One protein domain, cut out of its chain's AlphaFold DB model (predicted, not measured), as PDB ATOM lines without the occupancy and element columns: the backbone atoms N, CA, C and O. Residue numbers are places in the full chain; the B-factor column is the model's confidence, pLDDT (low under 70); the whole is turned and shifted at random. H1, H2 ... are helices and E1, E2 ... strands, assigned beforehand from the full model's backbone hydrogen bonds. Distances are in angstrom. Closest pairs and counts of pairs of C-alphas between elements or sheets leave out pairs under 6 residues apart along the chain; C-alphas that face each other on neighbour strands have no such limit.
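Overview. This is residues 315 to 507 and 517 to 531 of the 635 residues of an uncharacterized protein of Myxococcaceae bacterium (UniProt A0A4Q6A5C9). With little regular structure, this is a sandwich of two antiparallel sheets partly face to face, E4 E3 E6 E7 and E1 E2 E5, with short helices beyond one end. The printed part has 208 residues, under half in its four named helices and seven named strands, class mixed. It is compact, radius of gyration of the C-alphas 18.0 A, spanning 46 by 43 by 41 A.

Along the chain. E1 is residues 329 to 334, from C-alpha (-17.707, 38.655, -0.852); then E2 349 to 357, H1 373 to 377, H2 389 to 394, E3 403 to 408, E4 426 to 434, H3 438 to 441, H4 446 to 449, E5 456 to 460, E6 468 to 480, 38.7 A long, and E7 483 to 495, ending at (-0.984, 48.995, 15.662).

Arrangement. In hairpin E6 and E7, N 474 and O 489, 3.0 A, are within hydrogen-bond range. So is every O i to N i+4 pair of H1 and H2. H3 and H4 touch only at the corner, closest C-alphas Ala 440 and Phe 449, 4.2 A.

Size, cuts and confidence. Residues 508 to 516 are cut out; C-alphas 507 and 517 are 22.0 A apart. Link E3 to E4 is long. Residues 429 to 433 have pLDDT under 70.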
ATOM      1  N   THR A 315     -13.472  30.854 -10.774       96.12
ATOM      2  CA  THR A 315     -12.520  29.776 -10.479       96.12
ATOM      3  C   THR A 315     -12.723  29.235  -9.066       96.12
ATOM      4  O   THR A 315     -12.766  30.009  -8.112       96.12
ATOM      5  N   ASN A 316     -12.860  27.918  -8.908       95.06
ATOM      6  CA  ASN A 316     -13.008  27.292  -7.587       95.06
ATOM      7  C   ASN A 316     -11.672  27.247  -6.809       95.06
ATOM      8  O   ASN A 316     -10.643  27.746  -7.270       95.06
ATOM      9  N   ALA A 317     -11.679  26.654  -5.611       91.19
ATOM     10  CA  ALA A 317     -10.490  26.546  -4.760       91.19
ATOM     11  C   ALA A 317      -9.344  25.746  -5.414       91.19
ATOM     12  O   ALA A 317      -8.174  26.008  -5.138       91.19
ATOM     13  N   GLU A 318      -9.670  24.811  -6.307       93.31
ATOM     14  CA  GLU A 318      -8.721  23.981  -7.052       93.31
ATOM     15  C   GLU A 318      -8.155  24.672  -8.305       93.31
ATOM     16  O   GLU A 318      -7.328  24.085  -9.007       93.31
ATOM     17  N   GLY A 319      -8.576  25.901  -8.615       91.69
ATOM     18  CA  GLY A 319      -8.118  26.612  -9.809       91.69
ATOM     19  C   GLY A 319      -8.874  26.236 -11.091       91.69
ATOM     20  O   GLY A 319      -8.429  26.579 -12.187       91.69
ATOM     21  N   GLN A 320      -9.998  25.524 -10.990       95.38
ATOM     22  CA  GLN A 320     -10.782  25.074 -12.142       95.38
ATOM     23  C   GLN A 320     -11.859  26.102 -12.522       95.38
ATOM     24  O   GLN A 320     -12.521  26.638 -11.628       95.38
ATOM     25  N   PRO A 321     -12.081  26.356 -13.829       95.50
ATOM     26  CA  PRO A 321     -13.179  27.201 -14.283       95.50
ATOM     27  C   PRO A 321     -14.537  26.639 -13.861       95.50
ATOM     28  O   PRO A 321     -14.846  25.476 -14.129       95.50
ATOM     29  N   VAL A 322     -15.359  27.478 -13.238       95.62
ATOM     30  CA  VAL A 322     -16.716  27.157 -12.781       95.62
ATOM     31  C   VAL A 322     -17.664  28.311 -13.086       95.62
ATOM     32  O   VAL A 322     -17.243  29.459 -13.259       95.62
ATOM     33  N   VAL A 323     -18.960  28.012 -13.163       93.88
ATOM     34  CA  VAL A 323     -19.997  29.049 -13.201       93.88
ATOM     35  C   VAL A 323     -19.938  29.836 -11.898       93.88
ATOM     36  O   VAL A 323     -19.857  29.247 -10.823       93.88
ATOM     37  N   CYS A 324     -19.953  31.162 -11.999       93.44
ATOM     38  CA  CYS A 324     -20.042  32.005 -10.817       93.44
ATOM     39  C   CYS A 324     -21.371  31.776 -10.089       93.44
ATOM     40  O   CYS A 324     -22.427  31.732 -10.721       93.44
ATOM     41  N   GLY A 325     -21.317  31.716  -8.767       92.69
ATOM     42  CA  GLY A 325     -22.478  31.770  -7.891       92.69
ATOM     43  C   GLY A 325     -23.078  33.170  -7.787       92.69
ATOM     44  O   GLY A 325     -22.543  34.143  -8.335       92.69
ATOM     45  N   PHE A 326     -24.178  33.278  -7.043       92.56
ATOM     46  CA  PHE A 326     -24.780  34.548  -6.614       92.56
ATOM     47  C   PHE A 326     -23.967  35.219  -5.490       92.56
ATOM     48  O   PHE A 326     -23.015  34.640  -4.972       92.56
ATOM     49  N   GLY A 327     -24.314  36.453  -5.118       90.38
ATOM     50  CA  GLY A 327     -23.678  37.202  -4.030       90.38
ATOM     51  C   GLY A 327     -22.313  37.805  -4.381       90.38
ATOM     52  O   GLY A 327     -21.787  37.642  -5.478       90.38
ATOM     53  N   VAL A 328     -21.717  38.547  -3.453       91.38
ATOM     54  CA  VAL A 328     -20.346  39.062  -3.580       91.38
ATOM     55  C   VAL A 328     -19.712  39.131  -2.200       91.38
ATOM     56  O   VAL A 328     -20.351  39.575  -1.249       91.38
ATOM     57  N   ASP A 329     -18.459  38.706  -2.099       92.00
ATOM     58  CA  ASP A 329     -17.707  38.655  -0.852       92.00
ATOM     59  C   ASP A 329     -16.293  39.232  -1.062       92.00
ATOM     60  O   ASP A 329     -15.361  38.514  -1.443       92.00
ATOM     61  N   PRO A 330     -16.122  40.560  -0.905       92.38
ATOM     62  CA  PRO A 330     -14.818  41.198  -1.017       92.38
ATOM     63  C   PRO A 330     -13.967  40.901   0.220       92.38
ATOM     64  O   PRO A 330     -14.349  41.249   1.338       92.38
ATOM     65  N   ARG A 331     -12.784  40.306   0.032       92.50
ATOM     66  CA  ARG A 331     -11.892  39.928   1.135       92.50
ATOM     67  C   ARG A 331     -10.568  40.662   1.111       92.50
ATOM     68  O   ARG A 331      -9.923  40.738   0.070       92.50
ATOM     69  N   PHE A 332     -10.114  41.120   2.277       92.38
ATOM     70  CA  PHE A 332      -8.744  41.590   2.448       92.38
ATOM     71  C   PHE A 332      -7.862  40.578   3.165       92.38
ATOM     72  O   PHE A 332      -8.248  39.949   4.149       92.38
ATOM     73  N   LYS A 333      -6.622  40.485   2.685       92.12
ATOM     74  CA  LYS A 333      -5.492  39.917   3.420       92.12
ATOM     75  C   LYS A 333      -4.460  41.014   3.649       92.12
ATOM     76  O   LYS A 333      -4.210  41.813   2.748       92.12
ATOM     77  N   PHE A 334      -3.842  41.024   4.823       92.88
ATOM     78  CA  PHE A 334      -2.767  41.957   5.152       92.88
ATOM     79  C   PHE A 334      -1.400  41.284   5.002       92.88
ATOM     80  O   PHE A 334      -1.256  40.088   5.261       92.88
ATOM     81  N   SER A 335      -0.373  42.039   4.610       94.50
ATOM     82  CA  SER A 335       1.015  41.570   4.702       94.50
ATOM     83  C   SER A 335       1.444  41.441   6.157       94.50
ATOM     84  O   SER A 335       1.273  42.394   6.901       94.50
ATOM     85  N   THR A 336       2.082  40.348   6.561       93.06
ATOM     86  CA  THR A 336       2.584  40.180   7.936       93.06
ATOM     87  C   THR A 336       3.445  41.370   8.402       93.06
ATOM     88  O   THR A 336       4.285  41.821   7.616       93.06
ATOM     89  N   PRO A 337       3.285  41.863   9.651       93.19
ATOM     90  CA  PRO A 337       4.160  42.892  10.211       93.19
ATOM     91  C   PRO A 337       5.632  42.486  10.141       93.19
ATOM     92  O   PRO A 337       6.002  41.363  10.496       93.19
ATOM     93  N   SER A 338       6.486  43.406   9.701       88.19
ATOM     94  CA  SER A 338       7.912  43.144   9.461       88.19
ATOM     95  C   SER A 338       8.721  42.957  10.750       88.19
ATOM     96  O   SER A 338       9.791  42.351  10.743       88.19
ATOM     97  N   ASN A 339       8.187  43.445  11.869       87.25
ATOM     98  CA  ASN A 339       8.835  43.464  13.178       87.25
ATOM     99  C   ASN A 339       8.734  42.136  13.966       87.25
ATOM    100  O   ASN A 339       9.363  42.005  15.016       87.25
ATOM    101  N   GLY A 340       7.943  41.163  13.496       86.75
ATOM    102  CA  GLY A 340       7.768  39.854  14.143       86.75
ATOM    103  C   GLY A 340       6.952  39.843  15.447       86.75
ATOM    104  O   GLY A 340       6.853  38.794  16.077       86.75
ATOM    105  N   LYS A 341       6.352  40.969  15.859       89.50
ATOM    106  CA  LYS A 341       5.592  41.111  17.116       89.50
ATOM    107  C   LYS A 341       4.097  40.799  16.993       89.50
ATOM    108  O   LYS A 341       3.396  40.786  17.998       89.50
ATOM    109  N   GLY A 342       3.601  40.563  15.776       89.50
ATOM    110  CA  GLY A 342       2.180  40.291  15.516       89.50
ATOM    111  C   GLY A 342       1.284  41.535  15.420       89.50
ATOM    112  O   GLY A 342       0.081  41.388  15.238       89.50
ATOM    113  N   PHE A 343       1.854  42.740  15.487       95.19
ATOM    114  CA  PHE A 343       1.186  44.027  15.257       95.19
ATOM    115  C   PHE A 343       2.117  44.958  14.467       95.19
ATOM    116  O   PHE A 343       3.329  44.747  14.472       95.19
ATOM    117  N   TYR A 344       1.579  45.966  13.781       96.62
ATOM    118  CA  TYR A 344       2.383  46.956  13.050       96.62
ATOM    119  C   TYR A 344       2.870  48.066  13.979       96.62
ATOM    120  O   TYR A 344       2.161  48.460  14.903       96.62
ATOM    121  N   GLU A 345       4.059  48.603  13.739       96.31
ATOM    122  CA  GLU A 345       4.541  49.776  14.477       96.31
ATOM    123  C   GLU A 345       4.060  51.083  13.818       96.31
ATOM    124  O   GLU A 345       3.864  51.131  12.600       96.31
ATOM    125  N   PRO A 346       3.897  52.181  14.578       96.31
ATOM    126  CA  PRO A 346       3.708  53.506  13.995       96.31
ATOM    127  C   PRO A 346       4.800  53.835  12.962       96.31
ATOM    128  O   PRO A 346       5.987  53.582  13.182       96.31
ATOM    129  N   GLY A 347       4.406  54.405  11.824       93.81
ATOM    130  CA  GLY A 347       5.300  54.684  10.697       93.81
ATOM    131  C   GLY A 347       5.595  53.488   9.784       93.81
ATOM    132  O   GLY A 347       6.307  53.669   8.796       93.81
ATOM    133  N   GLU A 348       5.099  52.285  10.094       94.19
ATOM    134  CA  GLU A 348       5.240  51.103   9.241       94.19
ATOM    135  C   GLU A 348       4.252  51.142   8.062       94.19
ATOM    136  O   GLU A 348       3.096  51.545   8.201       94.19
ATOM    137  N   SER A 349       4.698  50.683   6.894       93.50
ATOM    138  CA  SER A 349       3.829  50.449   5.738       93.50
ATOM    139  C   SER A 349       3.371  48.998   5.711       93.50
ATOM    140  O   SER A 349       4.174  48.081   5.905       93.50
ATOM    141  N   PHE A 350       2.110  48.763   5.368       93.31
ATOM    142  CA  PHE A 350       1.592  47.418   5.130       93.31
ATOM    143  C   PHE A 350       0.841  47.338   3.805       93.31
ATOM    144  O   PHE A 350       0.425  48.342   3.228       93.31
ATOM    145  N   ARG A 351       0.696  46.116   3.288       93.69
ATOM    146  CA  ARG A 351      -0.017  45.847   2.041       93.69
ATOM    147  C   ARG A 351      -1.359  45.189   2.309       93.69
ATOM    148  O   ARG A 351      -1.439  44.245   3.093       93.69
ATOM    149  N   LEU A 352      -2.371  45.661   1.596       93.25
ATOM    150  CA  LEU A 352      -3.692  45.062   1.475       93.25
ATOM    151  C   LEU A 352      -3.770  44.301   0.152       93.25
ATOM    152  O   LEU A 352      -3.412  44.834  -0.899       93.25
ATOM    153  N   PHE A 353      -4.265  43.071   0.200       94.19
ATOM    154  CA  PHE A 353      -4.531  42.247  -0.974       94.19
ATOM    155  C   PHE A 353      -6.030  41.986  -1.056       94.19
ATOM    156  O   PHE A 353      -6.570  41.288  -0.196       94.19
ATOM    157  N   LEU A 354      -6.682  42.557  -2.068       94.38
ATOM    158  CA  LEU A 354      -8.089  42.310  -2.357       94.38
ATOM    159  C   LEU A 354      -8.252  40.983  -3.105       94.38
ATOM    160  O   LEU A 354      -7.666  40.775  -4.169       94.38
ATOM    161  N   ASP A 355      -9.081  40.115  -2.542       92.94
ATOM    162  CA  ASP A 355      -9.541  38.854  -3.106       92.94
ATOM    163  C   ASP A 355     -11.061  38.942  -3.296       92.94
ATOM    164  O   ASP A 355     -11.814  39.036  -2.328       92.94
ATOM    165  N   MET A 356     -11.507  38.982  -4.552       93.94
ATOM    166  CA  MET A 356     -12.921  39.116  -4.905       93.94
ATOM    167  C   MET A 356     -13.544  37.740  -5.126       93.94
ATOM    168  O   MET A 356     -13.183  37.040  -6.078       93.94
ATOM    169  N   ARG A 357     -14.497  37.373  -4.265       94.19
ATOM    170  CA  ARG A 357     -15.207  36.090  -4.306       94.19
ATOM    171  C   ARG A 357     -16.698  36.297  -4.567       94.19
ATOM    172  O   ARG A 357     -17.245  37.354  -4.248       94.19
ATOM    173  N   ASP A 358     -17.348  35.295  -5.145       93.69
ATOM    174  CA  ASP A 358     -18.807  35.196  -5.109       93.69
ATOM    175  C   ASP A 358     -19.274  34.637  -3.753       93.69
ATOM    176  O   ASP A 358     -18.465  34.309  -2.880       93.69
ATOM    177  N   GLY A 359     -20.586  34.541  -3.571       89.19
ATOM    178  CA  GLY A 359     -21.194  34.015  -2.354       89.19
ATOM    179  C   GLY A 359     -20.970  32.518  -2.108       89.19
ATOM    180  O   GLY A 359     -21.081  32.051  -0.977       89.19
ATOM    181  N   ASP A 360     -20.603  31.761  -3.144       90.25
ATOM    182  CA  ASP A 360     -20.248  30.343  -3.032       90.25
ATOM    183  C   ASP A 360     -18.745  30.150  -2.735       90.25
ATOM    184  O   ASP A 360     -18.282  29.030  -2.516       90.25
ATOM    185  N   GLY A 361     -17.969  31.240  -2.691       91.94
ATOM    186  CA  GLY A 361     -16.532  31.237  -2.424       91.94
ATOM    187  C   GLY A 361     -15.649  31.051  -3.662       91.94
ATOM    188  O   GLY A 361     -14.429  30.907  -3.519       91.94
ATOM    189  N   ASN A 362     -16.207  31.085  -4.874       94.94
ATOM    190  CA  ASN A 362     -15.409  31.030  -6.096       94.94
ATOM    191  C   ASN A 362     -14.755  32.382  -6.368       94.94
ATOM    192  O   ASN A 362     -15.322  33.448  -6.130       94.94
ATOM    193  N   GLN A 363     -13.539  32.341  -6.895       95.44
ATOM    194  CA  GLN A 363     -12.808  33.518  -7.325       95.44
ATOM    195  C   GLN A 363     -13.476  34.148  -8.540       95.44
ATOM    196  O   GLN A 363     -13.647  33.492  -9.567       95.44
ATOM    197  N   MET A 364     -13.805  35.432  -8.434       94.31
ATOM    198  CA  MET A 364     -14.481  36.153  -9.507       94.31
ATOM    199  C   MET A 364     -13.533  36.770 -10.522       94.31
ATOM    200  O   MET A 364     -13.962  37.076 -11.626       94.31
ATOM    201  N   LEU A 365     -12.278  37.027 -10.167       90.94
ATOM    202  CA  LEU A 365     -11.365  37.799 -11.005       90.94
ATOM    203  C   LEU A 365      -9.985  37.149 -11.073       90.94
ATOM    204  O   LEU A 365      -9.570  36.521 -10.096       90.94
ATOM    205  N   PRO A 366      -9.234  37.349 -12.170       87.56
ATOM    206  CA  PRO A 366      -7.826  36.985 -12.209       87.56
ATOM    207  C   PRO A 366      -7.034  37.646 -11.074       87.56
ATOM    208  O   PRO A 366      -7.323  38.770 -10.655       87.56
ATOM    209  N   ASP A 367      -5.997  36.960 -10.602       83.44
ATOM    210  CA  ASP A 367      -5.151  37.462  -9.523       83.44
ATOM    211  C   ASP A 367      -4.521  38.819  -9.861       83.44
ATOM    212  O   ASP A 367      -3.897  39.009 -10.906       83.44
ATOM    213  N   GLY A 368      -4.600  39.750  -8.910       87.56
ATOM    214  CA  GLY A 368      -3.865  41.011  -8.970       87.56
ATOM    215  C   GLY A 368      -4.559  42.146  -9.720       87.56
ATOM    216  O   GLY A 368      -4.010  43.253  -9.709       87.56
ATOM    217  N   VAL A 369      -5.715  41.906 -10.356       92.31
ATOM    218  CA  VAL A 369      -6.325  42.869 -11.280       92.31
ATOM    219  C   VAL A 369      -7.854  42.966 -11.174       92.31
ATOM    220  O   VAL A 369      -8.562  41.963 -11.155       92.31
ATOM    221  N   LEU A 370      -8.367  44.197 -11.143       93.62
ATOM    222  CA  LEU A 370      -9.778  44.533 -11.326       93.62
ATOM    223  C   LEU A 370     -10.057  44.876 -12.801       93.62
ATOM    224  O   LEU A 370      -9.200  45.484 -13.456       93.62
ATOM    225  N   PRO A 371     -11.248  44.531 -13.327       93.50
ATOM    226  CA  PRO A 371     -11.617  44.801 -14.714       93.50
ATOM    227  C   PRO A 371     -11.672  46.305 -15.010       93.50
ATOM    228  O   PRO A 371     -11.830  47.124 -14.104       93.50
ATOM    229  N   SER A 372     -11.563  46.685 -16.283       92.00
ATOM    230  CA  SER A 372     -11.740  48.083 -16.697       92.00
ATOM    231  C   SER A 372     -13.218  48.497 -16.698       92.00
ATOM    232  O   SER A 372     -14.114  47.646 -16.687       92.00
ATOM    233  N   GLY A 373     -13.512  49.801 -16.758       88.81
ATOM    234  CA  GLY A 373     -14.894  50.257 -16.955       88.81
ATOM    235  C   GLY A 373     -15.461  49.830 -18.310       88.81
ATOM    236  O   GLY A 373     -16.646  49.510 -18.415       88.81
ATOM    237  N   LYS A 374     -14.603  49.708 -19.330       89.19
ATOM    238  CA  LYS A 374     -14.956  49.086 -20.610       89.19
ATOM    239  C   LYS A 374     -15.397  47.632 -20.447       89.19
ATOM    240  O   LYS A 374     -16.399  47.241 -21.043       89.19
ATOM    241  N   ASP A 375     -14.674  46.839 -19.659       91.56
ATOM    242  CA  ASP A 375     -15.036  45.442 -19.399       91.56
ATOM    243  C   ASP A 375     -16.357  45.347 -18.634       91.56
ATOM    244  O   ASP A 375     -17.190  44.513 -18.973       91.56
ATOM    245  N   MET A 376     -16.594  46.234 -17.661       90.19
ATOM    246  CA  MET A 376     -17.877  46.316 -16.955       90.19
ATOM    247  C   MET A 376     -19.050  46.580 -17.909       90.19
ATOM    248  O   MET A 376     -20.036  45.842 -17.884       90.19
ATOM    249  N   LEU A 377     -18.961  47.612 -18.755       84.75
ATOM    250  CA  LEU A 377     -20.041  47.947 -19.695       84.75
ATOM    251  C   LEU A 377     -20.242  46.865 -20.768       84.75
ATOM    252  O   LEU A 377     -21.348  46.700 -21.275       84.75
ATOM    253  N   ALA A 378     -19.191  46.107 -21.089       85.44
ATOM    254  CA  ALA A 378     -19.236  44.984 -22.023       85.44
ATOM    255  C   ALA A 378     -19.662  43.646 -21.383       85.44
ATOM    256  O   ALA A 378     -19.544  42.619 -22.048       85.44
ATOM    257  N   ASP A 379     -20.118  43.645 -20.123       84.56
ATOM    258  CA  ASP A 379     -20.510  42.445 -19.360       84.56
ATOM    259  C   ASP A 379     -19.375  41.407 -19.208       84.56
ATOM    260  O   ASP A 379     -19.575  40.196 -19.261       84.56
ATOM    261  N   LYS A 380     -18.139  41.888 -19.026       89.50
ATOM    262  CA  LYS A 380     -16.917  41.082 -18.836       89.50
ATOM    263  C   LYS A 380     -16.304  41.219 -17.440       89.50
ATOM    264  O   LYS A 380     -15.196  40.748 -17.207       89.50
ATOM    265  N   SER A 381     -17.007  41.856 -16.505       92.25
ATOM    266  CA  SER A 381     -16.547  42.085 -15.128       92.25
ATOM    267  C   SER A 381     -17.053  41.045 -14.117       92.25
ATOM    268  O   SER A 381     -16.977  41.284 -12.913       92.25
ATOM    269  N   ASN A 382     -17.636  39.928 -14.578       93.69
ATOM    270  CA  ASN A 382     -18.371  38.971 -13.733       93.69
ATOM    271  C   ASN A 382     -19.439  39.641 -12.849       93.69
ATOM    272  O   ASN A 382     -19.748  39.201 -11.737       93.69
ATOM    273  N   GLY A 383     -20.016  40.725 -13.371       92.81
ATOM    274  CA  GLY A 383     -21.066  41.485 -12.719       92.81
ATOM    275  C   GLY A 383     -20.584  42.583 -11.779       92.81
ATOM    276  O   GLY A 383     -21.432  43.280 -11.232       92.81
ATOM    277  N   LEU A 384     -19.277  42.768 -11.555       93.81
ATOM    278  CA  LEU A 384     -18.806  43.872 -10.710       93.81
ATOM    279  C   LEU A 384     -19.222  45.221 -11.293       93.81
ATOM    280  O   LEU A 384     -19.085  45.442 -12.499       93.81
ATOM    281  N   LEU A 385     -19.721  46.097 -10.421       90.69
ATOM    282  CA  LEU A 385     -20.251  47.411 -10.767       90.69
ATOM    283  C   LEU A 385     -19.336  48.527 -10.262       90.69
ATOM    284  O   LEU A 385     -18.895  48.512  -9.111       90.69
ATOM    285  N   TYR A 386     -19.129  49.525 -11.114       87.94
ATOM    286  CA  TYR A 386     -18.422  50.774 -10.843       87.94
ATOM    287  C   TYR A 386     -19.403  51.948 -10.916       87.94
ATOM    288  O   TYR A 386     -20.434  51.845 -11.589       87.94
ATOM    289  N   PRO A 387     -19.123  53.068 -10.232       77.69
ATOM    290  CA  PRO A 387     -20.038  54.190 -10.217       77.69
ATOM    291  C   PRO A 387     -19.977  54.892 -11.575       77.69
ATOM    292  O   PRO A 387     -18.897  55.203 -12.079       77.69
ATOM    293  N   THR A 388     -21.135  55.144 -12.184       78.25
ATOM    294  CA  THR A 388     -21.229  56.020 -13.355       78.25
ATOM    295  C   THR A 388     -21.710  57.396 -12.915       78.25
ATOM    296  O   THR A 388     -22.408  57.546 -11.908       78.25
ATOM    297  N   GLN A 389     -21.371  58.432 -13.681       77.50
ATOM    298  CA  GLN A 389     -21.848  59.787 -13.396       77.50
ATOM    299  C   GLN A 389     -23.388  59.844 -13.371       77.50
ATOM    300  O   GLN A 389     -23.982  60.505 -12.517       77.50
ATOM    301  N   ALA A 390     -24.039  59.084 -14.256       80.69
ATOM    302  CA  ALA A 390     -25.489  58.977 -14.319       80.69
ATOM    303  C   ALA A 390     -26.096  58.335 -13.060       80.69
ATOM    304  O   ALA A 390     -27.064  58.878 -12.517       80.69
ATOM    305  N   THR A 391     -25.544  57.218 -12.565       80.12
ATOM    306  CA  THR A 391     -26.048  56.596 -11.328       80.12
ATOM    307  C   THR A 391     -25.832  57.521 -10.134       80.12
ATOM    308  O   THR A 391     -26.747  57.713  -9.335       80.12
ATOM    309  N   TYR A 392     -24.674  58.177 -10.062       79.25
ATOM    310  CA  TYR A 392     -24.300  59.015  -8.928       79.25
ATOM    311  C   TYR A 392     -25.079  60.344  -8.854       79.25
ATOM    312  O   TYR A 392     -25.634  60.683  -7.804       79.25
ATOM    313  N   PHE A 393     -25.164  61.108  -9.950       79.44
ATOM    314  CA  PHE A 393     -25.717  62.474  -9.938       79.44
ATOM    315  C   PHE A 393     -27.164  62.571 -10.429       79.44
ATOM    316  O   PHE A 393     -27.962  63.317  -9.845       79.44
ATOM    317  N   SER A 394     -27.513  61.817 -11.474       82.31
ATOM    318  CA  SER A 394     -28.841  61.892 -12.097       82.31
ATOM    319  C   SER A 394     -29.852  61.009 -11.373       82.31
ATOM    320  O   SER A 394     -30.951  61.463 -11.065       82.31
ATOM    321  N   LEU A 395     -29.472  59.767 -11.052       82.25
ATOM    322  CA  LEU A 395     -30.326  58.829 -10.315       82.25
ATOM    323  C   LEU A 395     -30.190  58.928  -8.793       82.25
ATOM    324  O   LEU A 395     -30.995  58.328  -8.074       82.25
ATOM    325  N   LEU A 396     -29.205  59.697  -8.314       82.88
ATOM    326  CA  LEU A 396     -28.907  59.902  -6.895       82.88
ATOM    327  C   LEU A 396     -28.574  58.606  -6.136       82.88
ATOM    328  O   LEU A 396     -28.765  58.526  -4.926       82.88
ATOM    329  N   GLU A 397     -28.030  57.602  -6.823       80.62
ATOM    330  CA  GLU A 397     -27.532  56.354  -6.234       80.62
ATOM    331  C   GLU A 397     -26.094  56.520  -5.723       80.62
ATOM    332  O   GLU A 397     -25.179  55.798  -6.107       80.62
ATOM    333  N   ARG A 398     -25.878  57.517  -4.859       77.12
ATOM    334  CA  ARG A 398     -24.538  57.933  -4.398       77.12
ATOM    335  C   ARG A 398     -23.808  56.885  -3.563       77.12
ATOM    336  O   ARG A 398     -22.613  56.991  -3.314       77.12
ATOM    337  N   ASP A 399     -24.531  55.874  -3.118       76.88
ATOM    338  CA  ASP A 399     -23.997  54.739  -2.400       76.88
ATOM    339  C   ASP A 399     -23.473  53.635  -3.328       76.88
ATOM    340  O   ASP A 399     -22.966  52.647  -2.822       76.88
ATOM    341  N   SER A 400     -23.534  53.771  -4.657       77.25
ATOM    342  CA  SER A 400     -23.046  52.748  -5.597       77.25
ATOM    343  C   SER A 400     -21.517  52.684  -5.739       77.25
ATOM    344  O   SER A 400     -21.023  52.033  -6.659       77.25
ATOM    345  N   VAL A 401     -20.762  53.413  -4.911       80.75
ATOM    346  CA  VAL A 401     -19.304  53.541  -5.034       80.75
ATOM    347  C   VAL A 401     -18.607  52.352  -4.355       80.75
ATOM    348  O   VAL A 401     -18.712  52.215  -3.132       80.75
ATOM    349  N   PRO A 402     -17.879  51.505  -5.107       88.31
ATOM    350  CA  PRO A 402     -16.973  50.518  -4.547       88.31
ATOM    351  C   PRO A 402     -15.679  51.204  -4.092       88.31
ATOM    352  O   PRO A 402     -15.150  52.094  -4.760       88.31
ATOM    353  N   GLY A 403     -15.145  50.792  -2.952       89.81
ATOM    354  CA  GLY A 403     -14.013  51.482  -2.343       89.81
ATOM    355  C   GLY A 403     -13.476  50.746  -1.133       89.81
ATOM    356  O   GLY A 403     -14.092  49.799  -0.642       89.81
ATOM    357  N   TYR A 404     -12.339  51.209  -0.635       91.38
ATOM    358  CA  TYR A 404     -11.819  50.782   0.652       91.38
ATOM    359  C   TYR A 404     -11.348  51.971   1.482       91.38
ATOM    360  O   TYR A 404     -11.112  53.067   0.972       91.38
ATOM    361  N   ILE A 405     -11.250  51.756   2.787       91.12
ATOM    362  CA  ILE A 405     -10.746  52.755   3.726       91.12
ATOM    363  C   ILE A 405     -10.096  52.044   4.903       91.12
ATOM    364  O   ILE A 405     -10.617  51.036   5.379       91.12
ATOM    365  N   VAL A 406      -8.962  52.562   5.373       92.62
ATOM    366  CA  VAL A 406      -8.347  52.119   6.628       92.62
ATOM    367  C   VAL A 406      -8.466  53.241   7.637       92.62
ATOM    368  O   VAL A 406      -8.076  54.362   7.336       92.62
ATOM    369  N   ALA A 407      -8.976  52.955   8.829       93.50
ATOM    370  CA  ALA A 407      -9.126  53.952   9.876       93.50
ATOM    371  C   ALA A 407      -8.866  53.378  11.270       93.50
ATOM    372  O   ALA A 407      -9.105  52.199  11.530       93.50
ATOM    373  N   GLY A 408      -8.415  54.227  12.188       93.75
ATOM    374  CA  GLY A 408      -8.227  53.854  13.582       93.75
ATOM    375  C   GLY A 408      -7.457  54.883  14.418       93.75
ATOM    376  O   GLY A 408      -7.052  55.929  13.902       93.75
ATOM    377  N   PRO A 409      -7.270  54.597  15.714       95.75
ATOM    378  CA  PRO A 409      -7.682  53.355  16.372       95.75
ATOM    379  C   PRO A 409      -9.184  53.349  16.753       95.75
ATOM    380  O   PRO A 409      -9.810  54.407  16.862       95.75
ATOM    381  N   LEU A 410      -9.794  52.166  16.918       93.31
ATOM    382  CA  LEU A 410     -11.249  51.971  17.077       93.31
ATOM    383  C   LEU A 410     -11.861  52.762  18.234       93.31
ATOM    384  O   LEU A 410     -12.925  53.358  18.069       93.31
ATOM    385  N   GLN A 411     -11.173  52.846  19.370       92.62
ATOM    386  CA  GLN A 411     -11.608  53.588  20.559       92.62
ATOM    387  C   GLN A 411     -11.754  55.099  20.323       92.62
ATOM    388  O   GLN A 411     -12.358  55.811  21.131       92.62
ATOM    389  N   ASN A 412     -11.240  55.587  19.193       92.50
ATOM    390  CA  ASN A 412     -11.304  56.980  18.788       92.50
ATOM    391  C   ASN A 412     -12.287  57.240  17.635       92.50
ATOM    392  O   ASN A 412     -12.432  58.398  17.240       92.50
ATOM    393  N   LEU A 413     -13.009  56.228  17.121       88.44
ATOM    394  CA  LEU A 413     -14.023  56.366  16.053       88.44
ATOM    395  C   LEU A 413     -15.298  57.083  16.545       88.44
ATOM    396  O   LEU A 413     -16.417  56.563  16.568       88.44
ATOM    397  N   LYS A 414     -15.123  58.337  16.955       84.19
ATOM    398  CA  LYS A 414     -16.160  59.260  17.407       84.19
ATOM    399  C   LYS A 414     -16.635  60.117  16.237       84.19
ATOM    400  O   LYS A 414     -15.926  60.324  15.251       84.19
ATOM    401  N   VAL A 415     -17.868  60.611  16.337       77.94
ATOM    402  CA  VAL A 415     -18.423  61.509  15.320       77.94
ATOM    403  C   VAL A 415     -17.648  62.821  15.337       77.94
ATOM    404  O   VAL A 415     -17.589  63.508  16.355       77.94
ATOM    405  N   ARG A 416     -17.113  63.197  14.178       78.12
ATOM    406  CA  ARG A 416     -16.641  64.554  13.923       78.12
ATOM    407  C   ARG A 416     -17.818  65.414  13.452       78.12
ATOM    408  O   ARG A 416     -18.339  65.213  12.358       78.12
ATOM    409  N   SER A 417     -18.265  66.355  14.286       71.81
ATOM    410  CA  SER A 417     -19.394  67.235  13.939       71.81
ATOM    411  C   SER A 417     -19.035  68.241  12.848       71.81
ATOM    412  O   SER A 417     -19.804  68.390  11.898       71.81
ATOM    413  N   ASP A 418     -17.865  68.876  12.973       78.50
ATOM    414  CA  ASP A 418     -17.312  69.778  11.964       78.50
ATOM    415  C   ASP A 418     -16.220  69.060  11.147       78.50
ATOM    416  O   ASP A 418     -15.179  68.726  11.716       78.50
ATOM    417  N   PRO A 419     -16.424  68.816   9.840       77.69
ATOM    418  CA  PRO A 419     -15.444  68.185   8.957       77.69
ATOM    419  C   PRO A 419     -14.115  68.949   8.836       77.69
ATOM    420  O   PRO A 419     -13.126  68.346   8.433       77.69
ATOM    421  N   GLN A 420     -14.072  70.243   9.168       79.19
ATOM    422  CA  GLN A 420     -12.847  71.049   9.149       79.19
ATOM    423  C   GLN A 420     -12.021  70.878  10.433       79.19
ATOM    424  O   GLN A 420     -10.828  71.182  10.455       79.19
ATOM    425  N   ALA A 421     -12.620  70.353  11.507       80.19
ATOM    426  CA  ALA A 421     -11.894  70.046  12.729       80.19
ATOM    427  C   ALA A 421     -10.961  68.838  12.534       80.19
ATOM    428  O   ALA A 421     -11.233  67.922  11.744       80.19
ATOM    429  N   LYS A 422      -9.877  68.802  13.322       83.56
ATOM    430  CA  LYS A 422      -8.977  67.643  13.382       83.56
ATOM    431  C   LYS A 422      -9.799  66.383  13.674       83.56
ATOM    432  O   LYS A 422     -10.578  66.354  14.628       83.56
ATOM    433  N   ALA A 423      -9.641  65.361  12.832       84.69
ATOM    434  CA  ALA A 423     -10.313  64.085  13.027       84.69
ATOM    435  C   ALA A 423      -9.867  63.444  14.355       84.69
ATOM    436  O   ALA A 423      -8.684  63.523  14.697       84.69
ATOM    437  N   PRO A 424     -10.792  62.829  15.118       86.31
ATOM    438  CA  PRO A 424     -10.447  62.185  16.384       86.31
ATOM    439  C   PRO A 424      -9.652  60.888  16.185       86.31
ATOM    440  O   PRO A 424      -9.049  60.402  17.130       86.31
ATOM    441  N   TYR A 425      -9.635  60.351  14.966       90.12
ATOM    442  CA  TYR A 425      -8.888  59.169  14.554       90.12
ATOM    443  C   TYR A 425      -8.176  59.445  13.226       90.12
ATOM    444  O   TYR A 425      -8.508  60.395  12.513       90.12
ATOM    445  N   TRP A 426      -7.211  58.598  12.882       91.81
ATOM    446  CA  TRP A 426      -6.558  58.626  11.580       91.81
ATOM    447  C   TRP A 426      -7.333  57.799  10.552       91.81
ATOM    448  O   TRP A 426      -7.831  56.720  10.869       91.81
ATOM    449  N   SER A 427      -7.380  58.279   9.310       88.81
ATOM    450  CA  SER A 427      -7.868  57.534   8.150       88.81
ATOM    451  C   SER A 427      -6.836  57.619   7.031       88.81
ATOM    452  O   SER A 427      -6.368  58.719   6.731       88.81
ATOM    453  N   ALA A 428      -6.498  56.479   6.428       81.12
ATOM    454  CA  ALA A 428      -5.732  56.412   5.191       81.12
ATOM    455  C   ALA A 428      -6.556  57.076   4.093       81.12
ATOM    456  O   ALA A 428      -7.595  56.533   3.724       81.12
ATOM    457  N   ASP A 429      -6.095  58.251   3.665       65.38
ATOM    458  CA  ASP A 429      -6.803  59.209   2.823       65.38
ATOM    459  C   ASP A 429      -8.188  59.574   3.397       65.38
ATOM    460  O   ASP A 429      -9.099  58.764   3.552       65.38
ATOM    461  N   ALA A 430      -8.371  60.841   3.787       53.69
ATOM    462  CA  ALA A 430      -9.624  61.310   4.403       53.69
ATOM    463  C   ALA A 430     -10.853  61.185   3.467       53.69
ATOM    464  O   ALA A 430     -11.992  61.400   3.890       53.69
ATOM    465  N   GLU A 431     -10.612  60.815   2.211       56.94
ATOM    466  CA  GLU A 431     -11.582  60.432   1.203       56.94
ATOM    467  C   GLU A 431     -11.367  58.945   0.892       56.94
ATOM    468  O   GLU A 431     -10.247  58.527   0.622       56.94
ATOM    469  N   SER A 432     -12.425  58.128   0.966       57.66
ATOM    470  CA  SER A 432     -12.340  56.692   0.658       57.66
ATOM    471  C   SER A 432     -11.593  56.452  -0.653       57.66
ATOM    472  O   SER A 432     -11.942  57.064  -1.666       57.66
ATOM    473  N   ILE A 433     -10.654  55.512  -0.661       65.31
ATOM    474  CA  ILE A 433      -9.890  55.195  -1.860       65.31
ATOM    475  C   ILE A 433     -10.788  54.339  -2.754       65.31
ATOM    476  O   ILE A 433     -11.148  53.207  -2.406       65.31
ATOM    477  N   GLY A 434     -11.206  54.901  -3.891       77.12
ATOM    478  CA  GLY A 434     -11.938  54.157  -4.911       77.12
ATOM    479  C   GLY A 434     -11.148  52.911  -5.309       77.12
ATOM    480  O   GLY A 434      -9.938  52.978  -5.520       77.12
ATOM    481  N   LEU A 435     -11.818  51.755  -5.401       85.12
ATOM    482  CA  LEU A 435     -11.162  50.543  -5.922       85.12
ATOM    483  C   LEU A 435     -10.727  50.734  -7.383       85.12
ATOM    484  O   LEU A 435      -9.752  50.134  -7.833       85.12
ATOM    485  N   VAL A 436     -11.455  51.598  -8.087       84.31
ATOM    486  CA  VAL A 436     -11.174  52.108  -9.425       84.31
ATOM    487  C   VAL A 436     -11.289  53.632  -9.400       84.31
ATOM    488  O   VAL A 436     -12.014  54.180  -8.567       84.31
ATOM    489  N   ASP A 437     -10.599  54.313 -10.311       80.25
ATOM    490  CA  ASP A 437     -10.735  55.764 -10.491       80.25
ATOM    491  C   ASP A 437     -12.158  56.132 -10.935       80.25
ATOM    492  O   ASP A 437     -12.787  55.419 -11.720       80.25
ATOM    493  N   GLU A 438     -12.683  57.248 -10.436       74.25
ATOM    494  CA  GLU A 438     -14.049  57.701 -10.725       74.25
ATOM    495  C   GLU A 438     -14.261  58.030 -12.215       74.25
ATOM    496  O   GLU A 438     -15.375  57.921 -12.728       74.25
ATOM    497  N   LEU A 439     -13.191  58.369 -12.940       76.62
ATOM    498  CA  LEU A 439     -13.206  58.591 -14.385       76.62
ATOM    499  C   LEU A 439     -13.167  57.281 -15.185       76.62
ATOM    500  O   LEU A 439     -13.356  57.306 -16.403       76.62
ATOM    501  N   ALA A 440     -12.956  56.127 -14.539       80.19
ATOM    502  CA  ALA A 440     -12.849  54.830 -15.211       80.19
ATOM    503  C   ALA A 440     -14.143  54.396 -15.911       80.19
ATOM    504  O   ALA A 440     -14.112  53.474 -16.719       80.19
ATOM    505  N   THR A 441     -15.275  55.048 -15.646       76.19
ATOM    506  CA  THR A 441     -16.558  54.773 -16.312       76.19
ATOM    507  C   THR A 441     -16.920  55.795 -17.392       76.19
ATOM    508  O   THR A 441     -17.910  55.611 -18.097       76.19
ATOM    509  N   LEU A 442     -16.107  56.840 -17.580       74.88
ATOM    510  CA  LEU A 442     -16.352  57.914 -18.541       74.88
ATOM    511  C   LEU A 442     -15.603  57.666 -19.855       74.88
ATOM    512  O   LEU A 442     -14.385  57.821 -19.943       74.88
ATOM    513  N   SER A 443     -16.346  57.369 -20.924       70.00
ATOM    514  CA  SER A 443     -15.788  57.135 -22.268       70.00
ATOM    515  C   SER A 443     -15.011  58.335 -22.838       70.00
ATOM    516  O   SER A 443     -14.137  58.153 -23.687       70.00
ATOM    517  N   ALA A 444     -15.272  59.544 -22.327       71.94
ATOM    518  CA  ALA A 444     -14.525  60.764 -22.637       71.94
ATOM    519  C   ALA A 444     -13.038  60.699 -22.228       71.94
ATOM    520  O   ALA A 444     -12.224  61.439 -22.779       71.94
ATOM    521  N   PHE A 445     -12.667  59.794 -21.314       78.44
ATOM    522  CA  PHE A 445     -11.293  59.555 -20.867       78.44
ATOM    523  C   PHE A 445     -10.830  58.151 -21.294       78.44
ATOM    524  O   PHE A 445     -10.659  57.266 -20.454       78.44
ATOM    525  N   PRO A 446     -10.602  57.905 -22.600       80.19
ATOM    526  CA  PRO A 446     -10.446  56.555 -23.152       80.19
ATOM    527  C   PRO A 446      -9.285  55.755 -22.542       80.19
ATOM    528  O   PRO A 446      -9.376  54.527 -22.444       80.19
ATOM    529  N   GLY A 447      -8.217  56.439 -22.113       86.00
ATOM    530  CA  GLY A 447      -7.083  55.823 -21.422       86.00
ATOM    531  C   GLY A 447      -7.464  55.253 -20.055       86.00
ATOM    532  O   GLY A 447      -7.153  54.100 -19.773       86.00
ATOM    533  N   VAL A 448      -8.193  56.016 -19.239       84.62
ATOM    534  CA  VAL A 448      -8.650  55.575 -17.909       84.62
ATOM    535  C   VAL A 448      -9.778  54.552 -18.046       84.62
ATOM    536  O   VAL A 448      -9.737  53.495 -17.424       84.62
ATOM    537  N   PHE A 449     -10.727  54.805 -18.949       85.25
ATOM    538  CA  PHE A 449     -11.870  53.933 -19.227       85.25
ATOM    539  C   PHE A 449     -11.482  52.492 -19.602       85.25
ATOM    540  O   PHE A 449     -12.166  51.533 -19.236       85.25
ATOM    541  N   SER A 450     -10.370  52.333 -20.323       89.56
ATOM    542  CA  SER A 450      -9.870  51.027 -20.777       89.56
ATOM    543  C   SER A 450      -8.808  50.422 -19.848       89.56
ATOM    544  O   SER A 450      -8.304  49.340 -20.145       89.56
ATOM    545  N   SER A 451      -8.436  51.109 -18.764       91.56
ATOM    546  CA  SER A 451      -7.391  50.655 -17.842       91.56
ATOM    547  C   SER A 451      -7.938  49.672 -16.815       91.56
ATOM    548  O   SER A 451      -9.047  49.830 -16.307       91.56
ATOM    549  N   THR A 452      -7.135  48.661 -16.498       92.38
ATOM    550  CA  THR A 452      -7.373  47.764 -15.368       92.38
ATOM    551  C   THR A 452      -6.681  48.290 -14.111       92.38
ATOM    552  O   THR A 452      -5.753  49.097 -14.196       92.38
ATOM    553  N   TRP A 453      -7.117  47.831 -12.937       90.88
ATOM    554  CA  TRP A 453      -6.648  48.358 -11.647       90.88
ATOM    555  C   TRP A 453      -6.004  47.270 -10.805       90.88
ATOM    556  O   TRP A 453      -6.390  46.111 -10.897       90.88
ATOM    557  N   THR A 454      -5.014  47.611  -9.981       91.81
ATOM    558  CA  THR A 454      -4.389  46.613  -9.107       91.81
ATOM    559  C   THR A 454      -5.295  46.262  -7.928       91.81
ATOM    560  O   THR A 454      -5.967  47.128  -7.381       91.81
ATOM    561  N   THR A 455      -5.262  45.002  -7.490       93.00
ATOM    562  CA  THR A 455      -5.877  44.558  -6.225       93.00
ATOM    563  C   THR A 455      -4.910  44.622  -5.035       93.00
ATOM    564  O   THR A 455      -5.159  44.020  -3.989       93.00
ATOM    565  N   ARG A 456      -3.764  45.297  -5.195       93.12
ATOM    566  CA  ARG A 456      -2.709  45.400  -4.181       93.12
ATOM    567  C   ARG A 456      -2.511  46.853  -3.789       93.12
ATOM    568  O   ARG A 456      -2.031  47.647  -4.593       93.12
ATOM    569  N   TYR A 457      -2.804  47.170  -2.540       90.94
ATOM    570  CA  TYR A 457      -2.718  48.532  -2.029       90.94
ATOM    571  C   TYR A 457      -1.649  48.613  -0.948       90.94
ATOM    572  O   TYR A 457      -1.507  47.687  -0.154       90.94
ATOM    573  N   THR A 458      -0.878  49.697  -0.932       92.25
ATOM    574  CA  THR A 458       0.067  49.984   0.154       92.25
ATOM    575  C   THR A 458      -0.520  51.098   0.996       92.25
ATOM    576  O   THR A 458      -0.968  52.098   0.445       92.25
ATOM    577  N   VAL A 459      -0.526  50.906   2.310       92.38
ATOM    578  CA  VAL A 459      -1.000  51.889   3.276       92.38
ATOM    579  C   VAL A 459       0.149  52.215   4.215       92.38
ATOM    580  O   VAL A 459       0.738  51.314   4.816       92.38
ATOM    581  N   ASP A 460       0.448  53.504   4.334       92.88
ATOM    582  CA  ASP A 460       1.482  54.021   5.222       92.88
ATOM    583  C   ASP A 460       0.843  54.486   6.532       92.88
ATOM    584  O   ASP A 460       0.022  55.408   6.541       92.88
ATOM    585  N   LEU A 461       1.212  53.858   7.654       93.69
ATOM    586  CA  LEU A 461       0.783  54.338   8.964       93.69
ATOM    587  C   LEU A 461       1.513  55.646   9.308       93.69
ATOM    588  O   LEU A 461       2.715  55.770   9.059       93.69
ATOM    589  N   PRO A 462       0.840  56.616   9.950       94.06
ATOM    590  CA  PRO A 462       1.509  57.789  10.493       94.06
ATOM    591  C   PRO A 462       2.595  57.395  11.489       94.06
ATOM    592  O   PRO A 462       2.448  56.437  12.251       94.06
ATOM    593  N   LYS A 463       3.673  58.180  11.540       95.62
ATOM    594  CA  LYS A 463       4.749  57.988  12.528       95.62
ATOM    595  C   LYS A 463       4.262  58.155  13.968       95.62
ATOM    596  O   LYS A 463       4.877  57.625  14.884       95.62
ATOM    597  N   ASP A 464       3.184  58.904  14.150       94.62
ATOM    598  CA  ASP A 464       2.492  59.168  15.405       94.62
ATOM    599  C   ASP A 464       1.154  58.415  15.502       94.62
ATOM    600  O   ASP A 464       0.269  58.839  16.242       94.62
ATOM    601  N   ALA A 465       0.989  57.306  14.765       96.19
ATOM    602  CA  ALA A 465      -0.192  56.454  14.879       96.19
ATOM    603  C   ALA A 465      -0.401  56.021  16.340       96.19
ATOM    604  O   ALA A 465       0.496  55.455  16.971       96.19
ATOM    605  N   GLU A 466      -1.584  56.305  16.881       96.69
ATOM    606  CA  GLU A 466      -1.932  55.931  18.249       96.69
ATOM    607  C   GLU A 466      -2.088  54.404  18.376       96.69
ATOM    608  O   GLU A 466      -2.654  53.773  17.480       96.69
ATOM    609  N   PRO A 467      -1.639  53.782  19.482       97.00
ATOM    610  CA  PRO A 467      -1.813  52.347  19.677       97.00
ATOM    611  C   PRO A 467      -3.286  51.916  19.732       97.00
ATOM    612  O   PRO A 467      -4.129  52.574  20.350       97.00
ATOM    613  N   GLY A 468      -3.593  50.771  19.126       96.62
ATOM    614  CA  GLY A 468      -4.902  50.130  19.193       96.62
ATOM    615  C   GLY A 468      -5.242  49.301  17.959       96.62
ATOM    616  O   GLY A 468      -4.405  49.035  17.096       96.62
ATOM    617  N   THR A 469      -6.506  48.905  17.871       96.31
ATOM    618  CA  THR A 469      -7.073  48.213  16.714       96.31
ATOM    619  C   THR A 469      -7.466  49.215  15.642       96.31
ATOM    620  O   THR A 469      -8.104  50.221  15.929       96.31
ATOM    621  N   TYR A 470      -7.124  48.926  14.397       95.44
ATOM    622  CA  TYR A 470      -7.544  49.666  13.213       95.44
ATOM    623  C   TYR A 470      -8.448  48.766  12.370       95.44
ATOM    624  O   TYR A 470      -8.355  47.539  12.435       95.44
ATOM    625  N   VAL A 471      -9.324  49.373  11.575       93.62
ATOM    626  CA  VAL A 471     -10.230  48.677  10.659       93.62
ATOM    627  C   VAL A 471      -9.910  49.045   9.219       93.62
ATOM    628  O   VAL A 471      -9.772  50.219   8.891       93.62
ATOM    629  N   ALA A 472      -9.827  48.041   8.355       93.31
ATOM    630  CA  ALA A 472      -9.888  48.168   6.911       93.31
ATOM    631  C   ALA A 472     -11.277  47.721   6.442       93.31
ATOM    632  O   ALA A 472     -11.657  46.565   6.629       93.31
ATOM    633  N   LEU A 473     -12.040  48.631   5.846       92.44
ATOM    634  CA  LEU A 473     -13.322  48.322   5.218       92.44
ATOM    635  C   LEU A 473     -13.115  48.167   3.716       92.44
ATOM    636  O   LEU A 473     -12.393  48.964   3.120       92.44
ATOM    637  N   VAL A 474     -13.797  47.209   3.098       92.88
ATOM    638  CA  VAL A 474     -13.906  47.104   1.639       92.88
ATOM    639  C   VAL A 474     -15.353  46.948   1.236       92.88
ATOM    640  O   VAL A 474     -16.059  46.114   1.796       92.88
ATOM    641  N   LYS A 475     -15.774  47.740   0.253       92.44
ATOM    642  CA  LYS A 475     -17.107  47.720  -0.327       92.44
ATOM    643  C   LYS A 475     -17.049  47.367  -1.806       92.44
ATOM    644  O   LYS A 475     -16.328  48.013  -2.566       92.44
ATOM    645  N   SER A 476     -17.899  46.429  -2.208       92.00
ATOM    646  CA  SER A 476     -18.092  46.047  -3.607       92.00
ATOM    647  C   SER A 476     -19.570  45.933  -3.955       92.00
ATOM    648  O   SER A 476     -20.410  45.637  -3.105       92.00
ATOM    649  N   HIS A 477     -19.873  46.153  -5.233       92.19
ATOM    650  CA  HIS A 477     -21.205  46.017  -5.810       92.19
ATOM    651  C   HIS A 477     -21.170  44.992  -6.940       92.19
ATOM    652  O   HIS A 477     -20.230  44.986  -7.738       92.19
ATOM    653  N   ARG A 478     -22.204  44.155  -7.028       93.12
ATOM    654  CA  ARG A 478     -22.337  43.155  -8.086       93.12
ATOM    655  C   ARG A 478     -23.761  43.113  -8.632       93.12
ATOM    656  O   ARG A 478     -24.730  43.249  -7.887       93.12
ATOM    657  N   TYR A 479     -23.869  42.905  -9.938       93.75
ATOM    658  CA  TYR A 479     -25.085  42.500 -10.620       93.75
ATOM    659  C   TYR A 479     -24.877  41.161 -11.333       93.75
ATOM    660  O   TYR A 479     -24.006  41.058 -12.193       93.75
ATOM    661  N   PHE A 480     -25.661  40.137 -11.002       94.38
ATOM    662  CA  PHE A 480     -25.526  38.806 -11.593       94.38
ATOM    663  C   PHE A 480     -26.882  38.108 -11.734       94.38
ATOM    664  O   PHE A 480     -27.567  37.871 -10.747       94.38
ATOM    665  N   LEU A 481     -27.278  37.781 -12.970       95.12
ATOM    666  CA  LEU A 481     -28.510  37.037 -13.294       95.12
ATOM    667  C   LEU A 481     -29.767  37.544 -12.548       95.12
ATOM    668  O   LEU A 481     -30.486  36.772 -11.908       95.12
ATOM    669  N   GLY A 482     -30.001  38.860 -12.607       94.31
ATOM    670  CA  GLY A 482     -31.126  39.550 -11.961       94.31
ATOM    671  C   GLY A 482     -30.853  39.993 -10.523       94.31
ATOM    672  O   GLY A 482     -31.554  40.864 -10.003       94.31
ATOM    673  N   GLU A 483     -29.815  39.445  -9.894       92.94
ATOM    674  CA  GLU A 483     -29.411  39.814  -8.548       92.94
ATOM    675  C   GLU A 483     -28.627  41.123  -8.537       92.94
ATOM    676  O   GLU A 483     -27.659  41.250  -9.277       92.94
ATOM    677  N   ARG A 484     -28.992  42.079  -7.674       90.31
ATOM    678  CA  ARG A 484     -28.149  43.240  -7.339       90.31
ATOM    679  C   ARG A 484     -27.770  43.171  -5.865       90.31
ATOM    680  O   ARG A 484     -28.645  43.213  -4.998       90.31
ATOM    681  N   THR A 485     -26.475  43.115  -5.580       87.62
ATOM    682  CA  THR A 485     -25.939  43.062  -4.216       87.62
ATOM    683  C   THR A 485     -24.844  44.093  -4.002       87.62
ATOM    684  O   THR A 485     -24.140  44.519  -4.920       87.62
ATOM    685  N   ALA A 486     -24.728  44.519  -2.753       88.94
ATOM    686  CA  ALA A 486     -23.610  45.283  -2.245       88.94
ATOM    687  C   ALA A 486     -23.157  44.604  -0.958       88.94
ATOM    688  O   ALA A 486     -24.003  44.173  -0.174       88.94
ATOM    689  N   LYS A 487     -21.848  44.521  -0.750       89.75
ATOM    690  CA  LYS A 487     -21.264  43.958   0.464       89.75
ATOM    691  C   LYS A 487     -20.140  44.856   0.937       89.75
ATOM    692  O   LYS A 487     -19.296  45.251   0.129       89.75
ATOM    693  N   THR A 488     -20.138  45.153   2.230       90.62
ATOM    694  CA  THR A 488     -19.046  45.825   2.921       90.62
ATOM    695  C   THR A 488     -18.538  44.936   4.046       90.62
ATOM    696  O   THR A 488     -19.255  44.677   5.009       90.62
ATOM    697  N   ASN A 489     -17.280  44.522   3.955       90.69
ATOM    698  CA  ASN A 489     -16.634  43.711   4.981       90.69
ATOM    699  C   ASN A 489     -15.631  44.549   5.778       90.69
ATOM    700  O   ASN A 489     -14.961  45.423   5.221       90.69
ATOM    701  N   ALA A 490     -15.524  44.260   7.076       91.12
ATOM    702  CA  ALA A 490     -14.557  44.863   7.983       91.12
ATOM    703  C   ALA A 490     -13.444  43.867   8.327       91.12
ATOM    704  O   ALA A 490     -13.702  42.704   8.625       91.12
ATOM    705  N   TYR A 491     -12.203  44.344   8.302       92.69
ATOM    706  CA  TYR A 491     -11.009  43.571   8.616       92.69
ATOM    707  C   TYR A 491     -10.159  44.331   9.624       92.69
ATOM    708  O   TYR A 491      -9.881  45.511   9.429       92.69
ATOM    709  N   PHE A 492      -9.723  43.669  10.690       93.31
ATOM    710  CA  PHE A 492      -9.030  44.331  11.791       93.31
ATOM    711  C   PHE A 492      -7.531  44.043  11.784       93.31
ATOM    712  O   PHE A 492      -7.093  42.941  11.453       93.31
ATOM    713  N   LEU A 493      -6.749  45.041  12.186       94.19
ATOM    714  CA  LEU A 493      -5.310  44.935  12.406       94.19
ATOM    715  C   LEU A 493      -4.922  45.660  13.697       94.19
ATOM    716  O   LEU A 493      -5.623  46.569  14.135       94.19
ATOM    717  N   GLN A 494      -3.797  45.272  14.292       96.38
ATOM    718  CA  GLN A 494      -3.278  45.909  15.501       96.38
ATOM    719  C   GLN A 494      -2.090  46.819  15.177       96.38
ATOM    720  O   GLN A 494      -1.222  46.445  14.382       96.38
ATOM    721  N   VAL A 495      -2.050  47.995  15.805       97.38
ATOM    722  CA  VAL A 495      -0.984  48.995  15.662       97.38
ATOM    723  C   VAL A 495      -0.457  49.379  17.043       97.38
ATOM    724  O   VAL A 495      -1.234  49.643  17.956       97.38
ATOM    725  N   GLY A 496       0.866  49.394  17.220       96.81
ATOM    726  CA  GLY A 496       1.568  49.818  18.441       96.81
ATOM    727  C   GLY A 496       1.391  48.923  19.678       96.81
ATOM    728  O   GLY A 496       2.158  49.042  20.632       96.81
ATOM    729  N   GLN A 497       0.414  48.017  19.681       95.44
ATOM    730  CA  GLN A 497       0.154  47.060  20.754       95.44
ATOM    731  C   GLN A 497      -0.477  45.782  20.199       95.44
ATOM    732  O   GLN A 497      -1.036  45.799  19.111       95.44
ATOM    733  N   ALA A 498      -0.414  44.682  20.953       93.25
ATOM    734  CA  ALA A 498      -1.079  43.428  20.586       93.25
ATOM    735  C   ALA A 498      -2.537  43.349  21.077       93.25
ATOM    736  O   ALA A 498      -3.343  42.642  20.479       93.25
ATOM    737  N   GLU A 499      -2.858  44.052  22.169       94.00
ATOM    738  CA  GLU A 499      -4.176  43.991  22.805       94.00
ATOM    739  C   GLU A 499      -5.233  44.706  21.947       94.00
ATOM    740  O   GLU A 499      -5.050  45.891  21.633       94.00
ATOM    741  N   PRO A 500      -6.343  44.039  21.584       92.62
ATOM    742  CA  PRO A 500      -7.414  44.673  20.835       92.62
ATOM    743  C   PRO A 500      -8.096  45.805  21.614       92.62
ATOM    744  O   PRO A 500      -8.281  45.749  22.827       92.62
ATOM    745  N   THR A 501      -8.538  46.826  20.891       93.75
ATOM    746  CA  THR A 501      -9.372  47.920  21.400       93.75
ATOM    747  C   THR A 501     -10.743  47.860  20.742       93.75
ATOM    748  O   THR A 501     -10.845  47.508  19.569       93.75
ATOM    749  N   THR A 502     -11.793  48.281  21.441       90.19
ATOM    750  CA  THR A 502     -13.165  48.285  20.913       90.19
ATOM    751  C   THR A 502     -13.626  49.680  20.502       90.19
ATOM    752  O   THR A 502     -12.982  50.685  20.811       90.19
ATOM    753  N   TYR A 503     -14.776  49.756  19.832       89.50
ATOM    754  CA  TYR A 503     -15.447  51.024  19.560       89.50
ATOM    755  C   TYR A 503     -15.786  51.796  20.851       89.50
ATOM    756  O   TYR A 503     -15.896  51.193  21.924       89.50
ATOM    757  N   PRO A 504     -16.018  53.124  20.769       86.56
ATOM    758  CA  PRO A 504     -16.365  53.938  21.933       86.56
ATOM    759  C   PRO A 504     -17.740  53.608  22.535       86.56
ATOM    760  O   PRO A 504     -18.057  54.121  23.604       86.56
ATOM    761  N   ASN A 505     -18.569  52.822  21.834       80.44
ATOM    762  CA  ASN A 505     -19.937  52.458  22.216       80.44
ATOM    763  C   ASN A 505     -20.806  53.679  22.566       80.44
ATOM    764  O   ASN A 505     -21.554  53.670  23.538       80.44
ATOM    765  N   ALA A 506     -20.691  54.753  21.777       84.19
ATOM    766  CA  ALA A 506     -21.461  55.980  21.982       84.19
ATOM    767  C   ALA A 506     -22.859  55.884  21.347       84.19
ATOM    768  O   ALA A 506     -23.831  56.423  21.876       84.19
ATOM    769  N   VAL A 507     -22.956  55.179  20.219       85.56
ATOM    770  CA  VAL A 507     -24.198  54.889  19.494       85.56
ATOM    771  C   VAL A 507     -24.309  53.374  19.328       85.56
ATOM    772  O   VAL A 507     -23.301  52.695  19.146       85.56
ATOM    773  N   VAL A 517     -33.683  39.187   8.174       74.38
ATOM    774  CA  VAL A 517     -33.951  39.794   6.855       74.38
ATOM    775  C   VAL A 517     -33.769  41.319   6.834       74.38
ATOM    776  O   VAL A 517     -33.529  41.891   5.779       74.38
ATOM    777  N   LEU A 518     -33.829  41.975   8.001       78.19
ATOM    778  CA  LEU A 518     -33.651  43.422   8.160       78.19
ATOM    779  C   LEU A 518     -32.244  43.819   8.642       78.19
ATOM    780  O   LEU A 518     -32.040  44.988   8.984       78.19
ATOM    781  N   SER A 519     -31.303  42.867   8.736       79.75
ATOM    782  CA  SER A 519     -29.905  43.160   9.093       79.75
ATOM    783  C   SER A 519     -29.331  44.230   8.159       79.75
ATOM    784  O   SER A 519     -29.681  44.285   6.979       79.75
ATOM    785  N   LEU A 520     -28.444  45.084   8.677       81.81
ATOM    786  CA  LEU A 520     -27.775  46.119   7.878       81.81
ATOM    787  C   LEU A 520     -26.911  45.522   6.753       81.81
ATOM    788  O   LEU A 520     -26.753  46.152   5.705       81.81
ATOM    789  N   ASP A 521     -26.467  44.275   6.925       78.75
ATOM    790  CA  ASP A 521     -25.789  43.470   5.905       78.75
ATOM    791  C   ASP A 521     -26.692  43.177   4.686       78.75
ATOM    792  O   ASP A 521     -26.242  42.946   3.564       78.75
ATOM    793  N   ASN A 522     -28.008  43.265   4.892       76.75
ATOM    794  CA  ASN A 522     -29.021  43.042   3.867       76.75
ATOM    795  C   ASN A 522     -29.559  44.322   3.242       76.75
ATOM    796  O   ASN A 522     -30.311  44.280   2.265       76.75
ATOM    797  N   LEU A 523     -29.141  45.465   3.777       79.12
ATOM    798  CA  LEU A 523     -29.476  46.769   3.241       79.12
ATOM    799  C   LEU A 523     -28.403  47.240   2.262       79.12
ATOM    800  O   LEU A 523     -27.369  46.617   2.053       79.12
ATOM    801  N   ARG A 524     -28.670  48.378   1.634       75.44
ATOM    802  CA  ARG A 524     -27.989  48.872   0.431       75.44
ATOM    803  C   ARG A 524     -26.458  48.994   0.515       75.44
ATOM    804  O   ARG A 524     -25.788  48.883  -0.505       75.44
ATOM    805  N   HIS A 525     -25.898  49.217   1.706       83.81
ATOM    806  CA  HIS A 525     -24.445  49.260   1.913       83.81
ATOM    807  C   HIS A 525     -23.832  47.900   2.278       83.81
ATOM    808  O   HIS A 525     -22.624  47.740   2.114       83.81
ATOM    809  N   GLY A 526     -24.633  46.942   2.748       84.06
ATOM    810  CA  GLY A 526     -24.188  45.600   3.105       84.06
ATOM    811  C   GLY A 526     -23.119  45.566   4.195       84.06
ATOM    812  O   GLY A 526     -22.173  44.802   4.068       84.06
ATOM    813  N   LEU A 527     -23.204  46.449   5.199       86.12
ATOM    814  CA  LEU A 527     -22.291  46.457   6.347       86.12
ATOM    815  C   LEU A 527     -23.006  45.856   7.556       86.12
ATOM    816  O   LEU A 527     -24.096  46.313   7.896       86.12
ATOM    817  N   GLY A 528     -22.377  44.886   8.220       82.50
ATOM    818  CA  GLY A 528     -22.908  44.277   9.441       82.50
ATOM    819  C   GLY A 528     -23.197  45.296  10.550       82.50
ATOM    820  O   GLY A 528     -22.490  46.296  10.712       82.50
ATOM    821  N   VAL A 529     -24.244  45.033  11.331       80.06
ATOM    822  CA  VAL A 529     -24.739  45.915  12.395       80.06
ATOM    823  C   VAL A 529     -23.710  46.141  13.503       80.06
ATOM    824  O   VAL A 529     -23.639  47.237  14.061       80.06
ATOM    825  N   ASP A 530     -22.849  45.152  13.742       76.88
ATOM    826  CA  ASP A 530     -21.776  45.191  14.744       76.88
ATOM    827  C   ASP A 530     -20.661  46.199  14.392       76.88
ATOM    828  O   ASP A 530     -19.777  46.495  15.199       76.88
ATOM    829  N   HIS A 531     -20.690  46.759  13.180       83.44
ATOM    830  CA  HIS A 531     -19.705  47.719  12.684       83.44
ATOM    831  C   HIS A 531     -20.330  49.071  12.336       83.44
ATOM    832  O   HIS A 531     -19.737  49.855  11.596       83.44
TER     833      HIS A 531